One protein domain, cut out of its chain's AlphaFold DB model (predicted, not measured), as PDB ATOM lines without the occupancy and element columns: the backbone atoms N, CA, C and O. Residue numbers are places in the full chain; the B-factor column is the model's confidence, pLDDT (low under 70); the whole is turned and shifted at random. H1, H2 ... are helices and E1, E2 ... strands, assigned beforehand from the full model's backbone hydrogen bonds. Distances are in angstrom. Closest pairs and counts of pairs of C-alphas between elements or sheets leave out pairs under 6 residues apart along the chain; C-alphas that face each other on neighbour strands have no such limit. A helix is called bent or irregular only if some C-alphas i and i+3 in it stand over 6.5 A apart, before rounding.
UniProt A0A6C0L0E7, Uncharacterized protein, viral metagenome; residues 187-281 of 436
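Overview. This is residues 187 to 281 of the 436 residues of an uncharacterized protein of viral metagenome (UniProt A0A6C0L0E7). A hairpin of two strands, E1 and E2, forms one end of the domain; the long helix H2 packs on E1, and H3 and then H4 follow on the side of H2 away from the hairpin. H1 runs directly on from E2, from the hairpin end to H3, and a long link with no named element, residues 214 to 236, makes a small turn at residues 216 to 221 and comes back to begin H2. The printed part has 95 residues, with two named strands and four named helices in the order E1, E2, H1, H2, H3, H4; the strands are antiparallel in a sheet of order E1 - E2, and the class is mostly helix. The whole is compact, with a radius of gyration of the C-alphas of 13.1 A, and spans 36 by 32 by 23 A.

Arrangement. E1, residues 187 to 191, and E2, residues 196 to 201, form an antiparallel hairpin at 156 degrees, with N 189 and O 198 2.8 A apart and N 198 and O 189 2.9 A apart, both within hydrogen-bond range. The closest C-alphas of E1 and H1, residues 202 to 213, are those of Val 187 and Gly 202, 5.4 A apart. H2, residues 237 to 253, comes closest to E1 at the C-alphas of Val 189 and Leu 243, 6.7 A apart. H1, with residues 202 to 206 alone, only just touches H2, with 3 pairs of C-alphas within 8 A, the closest Gly 202 and Trp 250 at 6.6 A; they run opposite ways at a steep tilt of 52 degrees. H3, residues 260 to 267, forms a helical hairpin with H2: they only just touch, with 3 pairs of C-alphas within 8 A, the closest Tyr 244 and Arg 266 at 7.6 A, and run opposite ways at a tilt of 38 degrees, only just steep. H1 touches H3 with residues 210 to 213 alone, about perpendicular at 73 degrees; their closest C-alphas, Leu 213 and Ile 261, are 7.2 A apart. H4, residues 272 to 281, touches H3, the closest C-alphas being those of Tyr 265 and Leu 275, 5.8 A apart; H2 and H4 are apart. In H1, H2 and H3 every O i to N i+4 pair is within hydrogen-bond range, in H4 5 of 6.

Along the chain. E1 begins at C-alpha 187 (75.022, 98.840, -39.249). E2 measures 16.6 A from first to last C-alpha, H1 16.3 A and H2 24.4 A. H2 begins at C-alpha 237 (58.100, 100.229, -36.302). H4 ends at C-alpha 281 (57.531, 124.438, -38.419) and is irregular: C-alphas 278 and 281 are 8.5 A apart.

Size, cuts and confidence. The two C-alphas farthest apart, those of Arg 195 and Ala 219, are 39.4 A apart. The printed part has no cut. The link from H1 to H2, 23 residues, is long; in it residues 216 to 217 pair antiparallel with residues 220 to 221. The mean pLDDT of the printed part is 96.7, and no printed residue is under 70.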
ATOM      1  N   VAL A 187      76.302  98.863 -39.952       97.12
ATOM      2  CA  VAL A 187      75.022  98.840 -39.249       97.12
ATOM      3  C   VAL A 187      74.191  97.672 -39.763       97.12
ATOM      4  O   VAL A 187      73.771  97.634 -40.918       97.12
ATOM      5  N   HIS A 188      73.916  96.711 -38.883       96.38
ATOM      6  CA  HIS A 188      73.048  95.577 -39.197       96.38
ATOM      7  C   HIS A 188      71.587  95.911 -38.890       96.38
ATOM      8  O   HIS A 188      71.290  96.394 -37.802       96.38
ATOM      9  N   VAL A 189      70.656  95.588 -39.779       95.50
ATOM     10  CA  VAL A 189      69.211  95.724 -39.552       95.50
ATOM     11  C   VAL A 189      68.548  94.370 -39.734       95.50
ATOM     12  O   VAL A 189      68.633  93.747 -40.796       95.50
ATOM     13  N   LEU A 190      67.869  93.908 -38.686       94.56
ATOM     14  CA  LEU A 190      67.190  92.622 -38.682       94.56
ATOM     15  C   LEU A 190      65.804  92.727 -39.331       94.56
ATOM     16  O   LEU A 190      64.953  93.511 -38.917       94.56
ATOM     17  N   CYS A 191      65.514  91.877 -40.316       93.06
ATOM     18  CA  CYS A 191      64.159  91.713 -40.834       93.06
ATOM     19  C   CYS A 191      63.612  90.330 -40.493       93.06
ATOM     20  O   CYS A 191      63.936  89.331 -41.131       93.06
ATOM     21  N   LEU A 192      62.727  90.272 -39.493       87.19
ATOM     22  CA  LEU A 192      62.097  89.019 -39.061       87.19
ATOM     23  C   LEU A 192      61.143  88.433 -40.115       87.19
ATOM     24  O   LEU A 192      60.974  87.214 -40.166       87.19
ATOM     25  N   ALA A 193      60.535  89.280 -40.954       87.25
ATOM     26  CA  ALA A 193      59.638  88.848 -42.025       87.25
ATOM     27  C   ALA A 193      60.387  88.056 -43.106       87.25
ATOM     28  O   ALA A 193      59.977  86.945 -43.449       87.25
ATOM     29  N   THR A 194      61.510  88.585 -43.600       89.06
ATOM     30  CA  THR A 194      62.342  87.908 -44.611       89.06
ATOM     31  C   THR A 194      63.343  86.928 -43.998       89.06
ATOM     32  O   THR A 194      63.843  86.046 -44.699       89.06
ATOM     33  N   ARG A 195      63.564  87.013 -42.677       89.81
ATOM     34  CA  ARG A 195      64.594  86.273 -41.930       89.81
ATOM     35  C   ARG A 195      65.976  86.540 -42.509       89.81
ATOM     36  O   ARG A 195      66.742  85.607 -42.748       89.81
ATOM     37  N   THR A 196      66.255  87.818 -42.730       93.69
ATOM     38  CA  THR A 196      67.504  88.307 -43.308       93.69
ATOM     39  C   THR A 196      68.053  89.451 -42.466       93.69
ATOM     40  O   THR A 196      67.290  90.264 -41.939       93.69
ATOM     41  N   ILE A 197      69.376  89.508 -42.349       95.94
ATOM     42  CA  ILE A 197      70.116  90.650 -41.820       95.94
ATOM     43  C   ILE A 197      70.603  91.463 -43.004       95.94
ATOM     44  O   ILE A 197      71.263  90.928 -43.890       95.94
ATOM     45  N   TYR A 198      70.272  92.745 -43.019       96.62
ATOM     46  CA  TYR A 198      70.811  93.681 -43.992       96.62
ATOM     47  C   TYR A 198      71.941  94.460 -43.336       96.62
ATOM     48  O   TYR A 198      71.757  94.974 -42.235       96.62
ATOM     49  N   THR A 199      73.096  94.522 -43.979       97.00
ATOM     50  CA  THR A 199      74.257  95.272 -43.499       97.00
ATOM     51  C   THR A 199      74.444  96.497 -44.379       97.00
ATOM     52  O   THR A 199      74.385  96.377 -45.598       97.00
ATOM     53  N   TYR A 200      74.634  97.659 -43.761       97.00
ATOM     54  CA  TYR A 200      74.818  98.944 -44.437       97.00
ATOM     55  C   TYR A 200      76.034  99.665 -43.863       97.00
ATOM     56  O   TYR A 200      76.351  99.455 -42.693       97.00
ATOM     57  N   SER A 201      76.646 100.573 -44.625       97.38
ATOM     58  CA  SER A 201      77.406 101.669 -44.013       97.38
ATOM     59  C   SER A 201      76.443 102.537 -43.207       97.38
ATOM     60  O   SER A 201      75.345 102.868 -43.682       97.38
ATOM     61  N   GLY A 202      76.840 102.926 -41.997       96.88
ATOM     62  CA  GLY A 202      76.045 103.828 -41.173       96.88
ATOM     63  C   GLY A 202      75.805 105.173 -41.856       96.88
ATOM     64  O   GLY A 202      74.696 105.704 -41.768       96.88
ATOM     65  N   LEU A 203      76.771 105.673 -42.637       96.81
ATOM     66  CA  LEU A 203      76.619 106.913 -43.397       96.81
ATOM     67  C   LEU A 203      75.564 106.780 -44.499       96.81
ATOM     68  O   LEU A 203      74.688 107.638 -44.620       96.81
ATOM     69  N   THR A 204      75.641 105.715 -45.296       96.38
ATOM     70  CA  THR A 204      74.697 105.445 -46.390       96.38
ATOM     71  C   THR A 204      73.280 105.248 -45.854       96.38
ATOM     72  O   THR A 204      72.326 105.829 -46.377       96.38
ATOM     73  N   LEU A 205      73.138 104.496 -44.758       97.12
ATOM     74  CA  LEU A 205      71.850 104.288 -44.104       97.12
ATOM     75  C   LEU A 205      71.284 105.593 -43.536       97.12
ATOM     76  O   LEU A 205      70.105 105.879 -43.737       97.12
ATOM     77  N   LEU A 206      72.113 106.406 -42.875       97.88
ATOM     78  CA  LEU A 206      71.695 107.701 -42.344       97.88
ATOM     79  C   LEU A 206      71.230 108.630 -43.466       97.88
ATOM     80  O   LEU A 206      70.140 109.184 -43.373       97.88
ATOM     81  N   LYS A 207      72.006 108.754 -44.550       96.88
ATOM     82  CA  LYS A 207      71.629 109.555 -45.724       96.88
ATOM     83  C   LYS A 207      70.306 109.092 -46.328       96.88
ATOM     84  O   LYS A 207      69.470 109.930 -46.634       96.88
ATOM     85  N   SER A 208      70.094 107.782 -46.451       97.19
ATOM     86  CA  SER A 208      68.842 107.225 -46.975       97.19
ATOM     87  C   SER A 208      67.643 107.500 -46.062       97.19
ATOM     88  O   SER A 208      66.545 107.793 -46.534       97.19
ATOM     89  N   VAL A 209      67.826 107.439 -44.742       98.06
ATOM     90  CA  VAL A 209      66.768 107.805 -43.792       98.06
ATOM     91  C   VAL A 209      66.461 109.295 -43.897       98.06
ATOM     92  O   VAL A 209      65.293 109.662 -44.001       98.06
ATOM     93  N   LEU A 210      67.491 110.143 -43.937       97.81
ATOM     94  CA  LEU A 210      67.327 111.586 -44.088       97.81
ATOM     95  C   LEU A 210      66.669 111.957 -45.413       97.81
ATOM     96  O   LEU A 210      65.766 112.771 -45.394       97.81
ATOM     97  N   SER A 211      67.015 111.324 -46.536       96.50
ATOM     98  CA  SER A 211      66.380 111.631 -47.823       96.50
ATOM     99  C   SER A 211      64.882 111.309 -47.845       96.50
ATOM    100  O   SER A 211      64.135 111.926 -48.592       96.50
ATOM    101  N   ASN A 212      64.428 110.340 -47.040       98.06
ATOM    102  CA  ASN A 212      63.002 110.064 -46.879       98.06
ATOM    103  C   ASN A 212      62.340 111.069 -45.927       98.06
ATOM    104  O   ASN A 212      61.273 111.587 -46.238       98.06
ATOM    105  N   LEU A 213      62.960 111.358 -44.779       98.19
ATOM    106  CA  LEU A 213      62.390 112.267 -43.774       98.19
ATOM    107  C   LEU A 213      62.437 113.742 -44.190       98.19
ATOM    108  O   LEU A 213      61.568 114.506 -43.804       98.19
ATOM    109  N   GLU A 214      63.436 114.136 -44.966       97.25
ATOM    110  CA  GLU A 214      63.601 115.468 -45.552       97.25
ATOM    111  C   GLU A 214      63.077 115.492 -46.994       97.25
ATOM    112  O   GLU A 214      63.545 116.282 -47.800       97.25
ATOM    113  N   CYS A 215      62.164 114.589 -47.363       97.00
ATOM    114  CA  CYS A 215      61.543 114.642 -48.678       97.00
ATOM    115  C   CYS A 215      60.638 115.881 -48.765       97.00
ATOM    116  O   CYS A 215      59.879 116.178 -47.837       97.00
ATOM    117  N   GLN A 216      60.737 116.595 -49.880       95.81
ATOM    118  CA  GLN A 216      59.954 117.786 -50.177       95.81
ATOM    119  C   GLN A 216      59.422 117.725 -51.614       95.81
ATOM    120  O   GLN A 216      59.990 117.025 -52.459       95.81
ATOM    121  N   ILE A 217      58.344 118.458 -51.874       94.81
ATOM    122  CA  ILE A 217      57.922 118.850 -53.219       94.81
ATOM    123  C   ILE A 217      58.058 120.364 -53.269       94.81
ATOM    124  O   ILE A 217      57.377 121.063 -52.520       94.81
ATOM    125  N   GLU A 218      58.973 120.853 -54.107       92.12
ATOM    126  CA  GLU A 218      59.377 122.263 -54.113       92.12
ATOM    127  C   GLU A 218      59.790 122.703 -52.696       92.12
ATOM    128  O   GLU A 218      60.543 122.002 -52.021       92.12
ATOM    129  N   ALA A 219      59.266 123.821 -52.198       93.69
ATOM    130  CA  ALA A 219      59.501 124.277 -50.835       93.69
ATOM    131  C   ALA A 219      58.572 123.621 -49.788       93.69
ATOM    132  O   ALA A 219      58.643 123.975 -48.611       93.69
ATOM    133  N   ILE A 220      57.687 122.690 -50.165       95.06
ATOM    134  CA  ILE A 220      56.674 122.093 -49.278       95.06
ATOM    135  C   ILE A 220      57.172 120.765 -48.701       95.06
ATOM    136  O   ILE A 220      57.582 119.854 -49.421       95.06
ATOM    137  N   ALA A 221      57.107 120.632 -47.376       97.25
ATOM    138  CA  ALA A 221      57.527 119.424 -46.678       97.25
ATOM    139  C   ALA A 221      56.589 118.229 -46.925       97.25
ATOM    140  O   ALA A 221      55.418 118.258 -46.547       97.25
ATOM    141  N   GLU A 222      57.145 117.122 -47.426       97.81
ATOM    142  CA  GLU A 222      56.439 115.849 -47.612       97.81
ATOM    143  C   GLU A 222      57.262 114.652 -47.100       97.81
ATOM    144  O   GLU A 222      57.651 113.769 -47.875       97.81
ATOM    145  N   PRO A 223      57.549 114.574 -45.786       98.12
ATOM    146  CA  PRO A 223      58.316 113.474 -45.220       98.12
ATOM    147  C   PRO A 223      57.682 112.120 -45.549       98.12
ATOM    148  O   PRO A 223      56.487 111.878 -45.355       98.12
ATOM    149  N   ARG A 224      58.526 111.191 -45.986       98.06
ATOM    150  CA  ARG A 224      58.171 109.814 -46.327       98.06
ATOM    151  C   ARG A 224      58.701 108.856 -45.277       98.06
ATOM    152  O   ARG A 224      59.687 109.114 -44.588       98.06
ATOM    153  N   GLN A 225      58.040 107.710 -45.155       98.19
ATOM    154  CA  GLN A 225      58.521 106.651 -44.278       98.19
ATOM    155  C   GLN A 225      59.851 106.104 -44.818       98.19
ATOM    156  O   GLN A 225      59.902 105.724 -45.988       98.19
ATOM    157  N   PRO A 226      60.908 106.001 -43.990       98.38
ATOM    158  CA  PRO A 226      62.168 105.419 -44.424       98.38
ATOM    159  C   PRO A 226      61.987 103.994 -44.950       98.38
ATOM    160  O   PRO A 226      61.331 103.148 -44.328       98.38
ATOM    161  N   VAL A 227      62.595 103.730 -46.102       97.56
ATOM    162  CA  VAL A 227      62.549 102.435 -46.783       97.56
ATOM    163  C   VAL A 227      63.877 101.710 -46.665       97.56
ATOM    164  O   VAL A 227      64.937 102.323 -46.579       97.56
ATOM    165  N   ASN A 228      63.822 100.382 -46.678       96.69
ATOM    166  CA  ASN A 228      65.005  99.546 -46.768       96.69
ATOM    167  C   ASN A 228      65.620  99.667 -48.176       96.69
ATOM    168  O   ASN A 228      64.975  99.219 -49.129       96.69
ATOM    169  N   PRO A 229      66.862 100.164 -48.322       95.12
ATOM    170  CA  PRO A 229      67.482 100.372 -49.633       95.12
ATOM    171  C   PRO A 229      67.590  99.118 -50.517       95.12
ATOM    172  O   PRO A 229      67.540  99.227 -51.735       95.12
ATOM    173  N   TYR A 230      67.695  97.917 -49.934       94.31
ATOM    174  CA  TYR A 230      67.786  96.666 -50.700       94.31
ATOM    175  C   TYR A 230      66.443  96.176 -51.245       94.31
ATOM    176  O   TYR A 230      66.414  95.393 -52.189       94.31
ATOM    177  N   THR A 231      65.332  96.540 -50.602       94.88
ATOM    178  CA  THR A 231      64.008  95.969 -50.923       94.88
ATOM    179  C   THR A 231      62.978  97.013 -51.323       94.88
ATOM    180  O   THR A 231      61.912  96.644 -51.805       94.88
ATOM    181  N   ASN A 232      63.275  98.295 -51.108       95.94
ATOM    182  CA  ASN A 232      62.351  99.417 -51.232       95.94
ATOM    183  C   ASN A 232      61.056  99.255 -50.403       95.94
ATOM    184  O   ASN A 232      60.030  99.862 -50.693       95.94
ATOM    185  N   ILE A 233      61.081  98.403 -49.371       96.12
ATOM    186  CA  ILE A 233      59.954  98.194 -48.457       96.12
ATOM    187  C   ILE A 233      60.142  99.120 -47.248       96.12
ATOM    188  O   ILE A 233      61.241  99.137 -46.682       96.12
ATOM    189  N   PRO A 234      59.099  99.847 -46.806       97.62
ATOM    190  CA  PRO A 234      59.156 100.661 -45.598       97.62
ATOM    191  C   PRO A 234      59.582  99.854 -44.373       97.62
ATOM    192  O   PRO A 234      59.111  98.733 -44.148       97.62
ATOM    193  N   PHE A 235      60.455 100.428 -43.549       97.38
ATOM    194  CA  PHE A 235      60.836  99.799 -42.293       97.38
ATOM    195  C   PHE A 235      59.639  99.727 -41.342       97.38
ATOM    196  O   PHE A 235      58.918 100.700 -41.121       97.38
ATOM    197  N   THR A 236      59.442  98.559 -40.734       96.56
ATOM    198  CA  THR A 236      58.449  98.391 -39.667       96.56
ATOM    199  C   THR A 236      58.829  99.206 -38.428       96.56
ATOM    200  O   THR A 236      60.003  99.496 -38.210       96.56
ATOM    201  N   TYR A 237      57.858  99.503 -37.559       96.56
ATOM    202  CA  TYR A 237      58.100 100.229 -36.302       96.56
ATOM    203  C   TYR A 237      59.256  99.635 -35.481       96.56
ATOM    204  O   TYR A 237      60.156 100.351 -35.053       96.56
ATOM    205  N   SER A 238      59.278  98.308 -35.308       94.81
ATOM    206  CA  SER A 238      60.342  97.634 -34.556       94.81
ATOM    207  C   SER A 238      61.716  97.790 -35.210       94.81
ATOM    208  O   SER A 238      62.709  97.934 -34.503       94.81
ATOM    209  N   GLN A 239      61.772  97.774 -36.545       96.31
ATOM    210  CA  GLN A 239      63.013  97.996 -37.288       96.31
ATOM    211  C   GLN A 239      63.474  99.445 -37.178       96.31
ATOM    212  O   GLN A 239      64.659  99.669 -36.977       96.31
ATOM    213  N   MET A 240      62.555 100.411 -37.254       97.94
ATOM    214  CA  MET A 240      62.878 101.825 -37.062       97.94
ATOM    215  C   MET A 240      63.396 102.112 -35.655       97.94
ATOM    216  O   MET A 240      64.368 102.846 -35.508       97.94
ATOM    217  N   LEU A 241      62.811 101.486 -34.629       97.31
ATOM    218  CA  LEU A 241      63.284 101.607 -33.252       97.31
ATOM    219  C   LEU A 241      64.710 101.062 -33.092       97.31
ATOM    220  O   LEU A 241      65.561 101.725 -32.506       97.31
ATOM    221  N   GLU A 242      64.978  99.869 -33.626       96.44
ATOM    222  CA  GLU A 242      66.320  99.270 -33.628       96.44
ATOM    223  C   GLU A 242      67.326 100.150 -34.386       96.44
ATOM    224  O   GLU A 242      68.420 100.424 -33.891       96.44
ATOM    225  N   LEU A 243      66.936 100.614 -35.572       97.62
ATOM    226  CA  LEU A 243      67.747 101.441 -36.454       97.62
ATOM    227  C   LEU A 243      68.071 102.797 -35.821       97.62
ATOM    228  O   LEU A 243      69.218 103.224 -35.898       97.62
ATOM    229  N   TYR A 244      67.114 103.438 -35.145       98.44
ATOM    230  CA  TYR A 244      67.337 104.693 -34.425       98.44
ATOM    231  C   TYR A 244      68.475 104.557 -33.410       98.44
ATOM    232  O   TYR A 244      69.444 105.310 -33.472       98.44
ATOM    233  N   TYR A 245      68.413 103.560 -32.521       98.38
ATOM    234  CA  TYR A 245      69.465 103.371 -31.518       98.38
ATOM    235  C   TYR A 245      70.816 103.034 -32.147       98.38
ATOM    236  O   TYR A 245      71.842 103.538 -31.694       98.38
ATOM    237  N   LYS A 246      70.829 102.230 -33.216       97.88
ATOM    238  CA  LYS A 246      72.063 101.910 -33.944       97.88
ATOM    239  C   LYS A 246      72.682 103.138 -34.602       97.88
ATOM    240  O   LYS A 246      73.885 103.329 -34.475       97.88
ATOM    241  N   LEU A 247      71.879 103.993 -35.234       98.25
ATOM    242  CA  LEU A 247      72.356 105.241 -35.830       98.25
ATOM    243  C   LEU A 247      72.836 106.241 -34.774       98.25
ATOM    244  O   LEU A 247      73.839 106.905 -34.997       98.25
ATOM    245  N   VAL A 248      72.179 106.328 -33.612       98.38
ATOM    246  CA  VAL A 248      72.640 107.181 -32.502       98.38
ATOM    247  C   VAL A 248      74.018 106.738 -32.004       98.38
ATOM    248  O   VAL A 248      74.917 107.568 -31.876       98.38
ATOM    249  N   VAL A 249      74.205 105.434 -31.769       98.06
ATOM    250  CA  VAL A 249      75.503 104.874 -31.354       98.06
ATOM    251  C   VAL A 249      76.561 105.102 -32.431       98.06
ATOM    252  O   VAL A 249      77.657 105.561 -32.120       98.06
ATOM    253  N   TRP A 250      76.217 104.847 -33.693       98.00
ATOM    254  CA  TRP A 250      77.107 105.068 -34.826       98.00
ATOM    255  C   TRP A 250      77.543 106.537 -34.944       98.00
ATOM    256  O   TRP A 250      78.732 106.817 -35.090       98.00
ATOM    257  N   CYS A 251      76.610 107.488 -34.816       98.19
ATOM    258  CA  CYS A 251      76.910 108.921 -34.813       98.19
ATOM    259  C   CYS A 251      77.880 109.280 -33.680       98.19
ATOM    260  O   CYS A 251      78.877 109.954 -33.926       98.19
ATOM    261  N   ALA A 252      77.639 108.778 -32.465       97.94
ATOM    262  CA  ALA A 252      78.515 109.014 -31.320       97.94
ATOM    263  C   ALA A 252      79.937 108.465 -31.546       97.94
ATOM    264  O   ALA A 252      80.913 109.175 -31.306       97.94
ATOM    265  N   GLN A 253      80.065 107.238 -32.062       97.69
ATOM    266  CA  GLN A 253      81.360 106.619 -32.381       97.69
ATOM    267  C   GLN A 253      82.137 107.416 -33.437       97.69
ATOM    268  O   GLN A 253      83.346 107.598 -33.314       97.69
ATOM    269  N   ASN A 254      81.431 107.960 -34.429       97.06
ATOM    270  CA  ASN A 254      82.012 108.748 -35.515       97.06
ATOM    271  C   ASN A 254      82.130 110.250 -35.201       97.06
ATOM    272  O   ASN A 254      82.438 111.033 -36.100       97.06
ATOM    273  N   ARG A 255      81.878 110.671 -33.950       97.25
ATOM    274  CA  ARG A 255      81.896 112.082 -33.513       97.25
ATOM    275  C   ARG A 255      80.992 112.990 -34.360       97.25
ATOM    276  O   ARG A 255      81.317 114.147 -34.616       97.25
ATOM    277  N   ARG A 256      79.852 112.461 -34.807       96.75
ATOM    278  CA  ARG A 256      78.829 113.188 -35.563       96.75
ATOM    279  C   ARG A 256      77.635 113.486 -34.669       96.75
ATOM    280  O   ARG A 256      77.244 112.669 -33.838       96.75
ATOM    281  N   ALA A 257      77.023 114.647 -34.875       97.50
ATOM    282  CA  ALA A 257      75.754 114.964 -34.238       97.50
ATOM    283  C   ALA A 257      74.632 114.097 -34.827       97.50
ATOM    284  O   ALA A 257      74.591 113.844 -36.035       97.50
ATOM    285  N   VAL A 258      73.704 113.661 -33.976       98.00
ATOM    286  CA  VAL A 258      72.478 112.999 -34.432       98.00
ATOM    287  C   VAL A 258      71.596 114.050 -35.115       98.00
ATOM    288  O   VAL A 258      71.312 115.075 -34.493       98.00
ATOM    289  N   PRO A 259      71.140 113.831 -36.361       97.94
ATOM    290  CA  PRO A 259      70.272 114.791 -37.033       97.94
ATOM    291  C   PRO A 259      68.979 115.024 -36.251       97.94
ATOM    292  O   PRO A 259      68.285 114.069 -35.901       97.94
ATOM    293  N   ALA A 260      68.626 116.290 -36.018       98.06
ATOM    294  CA  ALA A 260      67.454 116.642 -35.215       98.06
ATOM    295  C   ALA A 260      66.158 116.028 -35.773       98.06
ATOM    296  O   ALA A 260      65.369 115.483 -35.005       98.06
ATOM    297  N   ILE A 261      65.987 115.990 -37.103       98.31
ATOM    298  CA  ILE A 261      64.804 115.384 -37.740       98.31
ATOM    299  C   ILE A 261      64.621 113.904 -37.376       98.31
ATOM    300  O   ILE A 261      63.494 113.440 -37.230       98.31
ATOM    301  N   LEU A 262      65.715 113.163 -37.167       98.44
ATOM    302  CA  LEU A 262      65.657 111.758 -36.772       98.44
ATOM    303  C   LEU A 262      65.150 111.604 -35.328       98.44
ATOM    304  O   LEU A 262      64.393 110.678 -35.034       98.44
ATOM    305  N   THR A 263      65.534 112.520 -34.436       98.38
ATOM    306  CA  THR A 263      65.039 112.572 -33.051       98.38
ATOM    307  C   THR A 263      63.562 112.960 -33.005       98.38
ATOM    308  O   THR A 263      62.780 112.246 -32.381       98.38
ATOM    309  N   LEU A 264      63.156 113.997 -33.745       98.38
ATOM    310  CA  LEU A 264      61.749 114.412 -33.858       98.38
ATOM    311  C   LEU A 264      60.878 113.298 -34.457       98.38
ATOM    312  O   LEU A 264      59.756 113.048 -34.016       98.38
ATOM    313  N   TYR A 265      61.411 112.551 -35.427       98.56
ATOM    314  CA  TYR A 265      60.712 111.404 -35.998       98.56
ATOM    315  C   TYR A 265      60.506 110.274 -34.979       98.56
ATOM    316  O   TYR A 265      59.447 109.643 -34.961       98.56
ATOM    317  N   ARG A 266      61.481 110.039 -34.090       98.44
ATOM    318  CA  ARG A 266      61.350 109.096 -32.967       98.44
ATOM    319  C   ARG A 266      60.301 109.566 -31.953       98.44
ATOM    320  O   ARG A 266      59.503 108.745 -31.510       98.44
ATOM    321  N   GLU A 267      60.266 110.855 -31.620       98.00
ATOM    322  CA  GLU A 267      59.231 111.457 -30.755       98.00
ATOM    323  C   GLU A 267      57.829 111.341 -31.369       98.00
ATOM    324  O   GLU A 267      56.855 111.046 -30.679       98.00
ATOM    325  N   SER A 268      57.748 111.426 -32.696       97.94
ATOM    326  CA  SER A 268      56.533 111.210 -33.489       97.94
ATOM    327  C   SER A 268      56.181 109.727 -33.701       97.94
ATOM    328  O   SER A 268      55.434 109.388 -34.621       97.94
ATOM    329  N   ASN A 269      56.724 108.814 -32.885       97.75
ATOM    330  CA  ASN A 269      56.518 107.360 -32.968       97.75
ATOM    331  C   ASN A 269      56.800 106.759 -34.358       97.75
ATOM    332  O   ASN A 269      56.151 105.794 -34.770       97.75
ATOM    333  N   PHE A 270      57.764 107.324 -35.089       98.19
ATOM    334  CA  PHE A 270      58.100 106.941 -36.461       98.19
ATOM    335  C   PHE A 270      56.912 107.035 -37.441       98.19
ATOM    336  O   PHE A 270      56.825 106.269 -38.403       98.19
ATOM    337  N   ASN A 271      55.988 107.975 -37.227       98.12
ATOM    338  CA  ASN A 271      54.884 108.251 -38.145       98.12
ATOM    339  C   ASN A 271      55.103 109.592 -38.873       98.12
ATOM    340  O   ASN A 271      55.109 110.630 -38.210       98.12
ATOM    341  N   PRO A 272      55.253 109.607 -40.216       98.00
ATOM    342  CA  PRO A 272      55.460 110.848 -40.964       98.00
ATOM    343  C   PRO A 272      54.308 111.846 -40.818       98.00
ATOM    344  O   PRO A 272      54.551 113.040 -40.697       98.00
ATOM    345  N   ALA A 273      53.060 111.373 -40.737       97.94
ATOM    346  CA  ALA A 273      51.908 112.257 -40.556       97.94
ATOM    347  C   ALA A 273      51.961 112.977 -39.200       97.94
ATOM    348  O   ALA A 273      51.699 114.173 -39.122       97.94
ATOM    349  N   THR A 274      52.355 112.259 -38.141       98.06
ATOM    350  CA  THR A 274      52.553 112.845 -36.809       98.06
ATOM    351  C   THR A 274      53.742 113.805 -36.791       98.06
ATOM    352  O   THR A 274      53.647 114.867 -36.182       98.06
ATOM    353  N   LEU A 275      54.825 113.475 -37.506       98.31
ATOM    354  CA  LEU A 275      55.991 114.347 -37.659       98.31
ATOM    355  C   LEU A 275      55.606 115.692 -38.285       98.31
ATOM    356  O   LEU A 275      55.965 116.728 -37.735       98.31
ATOM    357  N   ILE A 276      54.832 115.682 -39.377       97.19
ATOM    358  CA  ILE A 276      54.325 116.916 -39.994       97.19
ATOM    359  C   ILE A 276      53.392 117.642 -39.029       97.19
ATOM    360  O   ILE A 276      53.553 118.836 -38.837       97.19
ATOM    361  N   SER A 277      52.430 116.955 -38.404       97.12
ATOM    362  CA  SER A 277      51.421 117.637 -37.583       97.12
ATOM    363  C   SER A 277      51.992 118.271 -36.313       97.12
ATOM    364  O   SER A 277      51.501 119.305 -35.879       97.12
ATOM    365  N   VAL A 278      52.992 117.638 -35.690       97.19
ATOM    366  CA  VAL A 278      53.571 118.093 -34.413       97.19
ATOM    367  C   VAL A 278      54.762 119.021 -34.639       97.19
ATOM    368  O   VAL A 278      54.915 120.007 -33.926       97.19
ATOM    369  N   HIS A 279      55.600 118.732 -35.636       97.50
ATOM    370  CA  HIS A 279      56.845 119.460 -35.886       97.50
ATOM    371  C   HIS A 279      56.833 120.200 -37.231       97.50
ATOM    372  O   HIS A 279      57.895 120.402 -37.824       97.50
ATOM    373  N   HIS A 280      55.647 120.623 -37.697       95.50
ATOM    374  CA  HIS A 280      55.431 121.290 -38.988       95.50
ATOM    375  C   HIS A 280      56.478 122.369 -39.257       95.50
ATOM    376  O   HIS A 280      57.189 122.304 -40.253       95.50
ATOM    377  N   ASN A 281      56.636 123.294 -38.310       95.00
ATOM    378  CA  ASN A 281      57.531 124.438 -38.419       95.00
ATOM    379  C   ASN A 281      58.971 124.037 -38.760       95.00
ATOM    380  O   ASN A 281      59.559 124.572 -39.695       95.00
TER     381      ASN A 281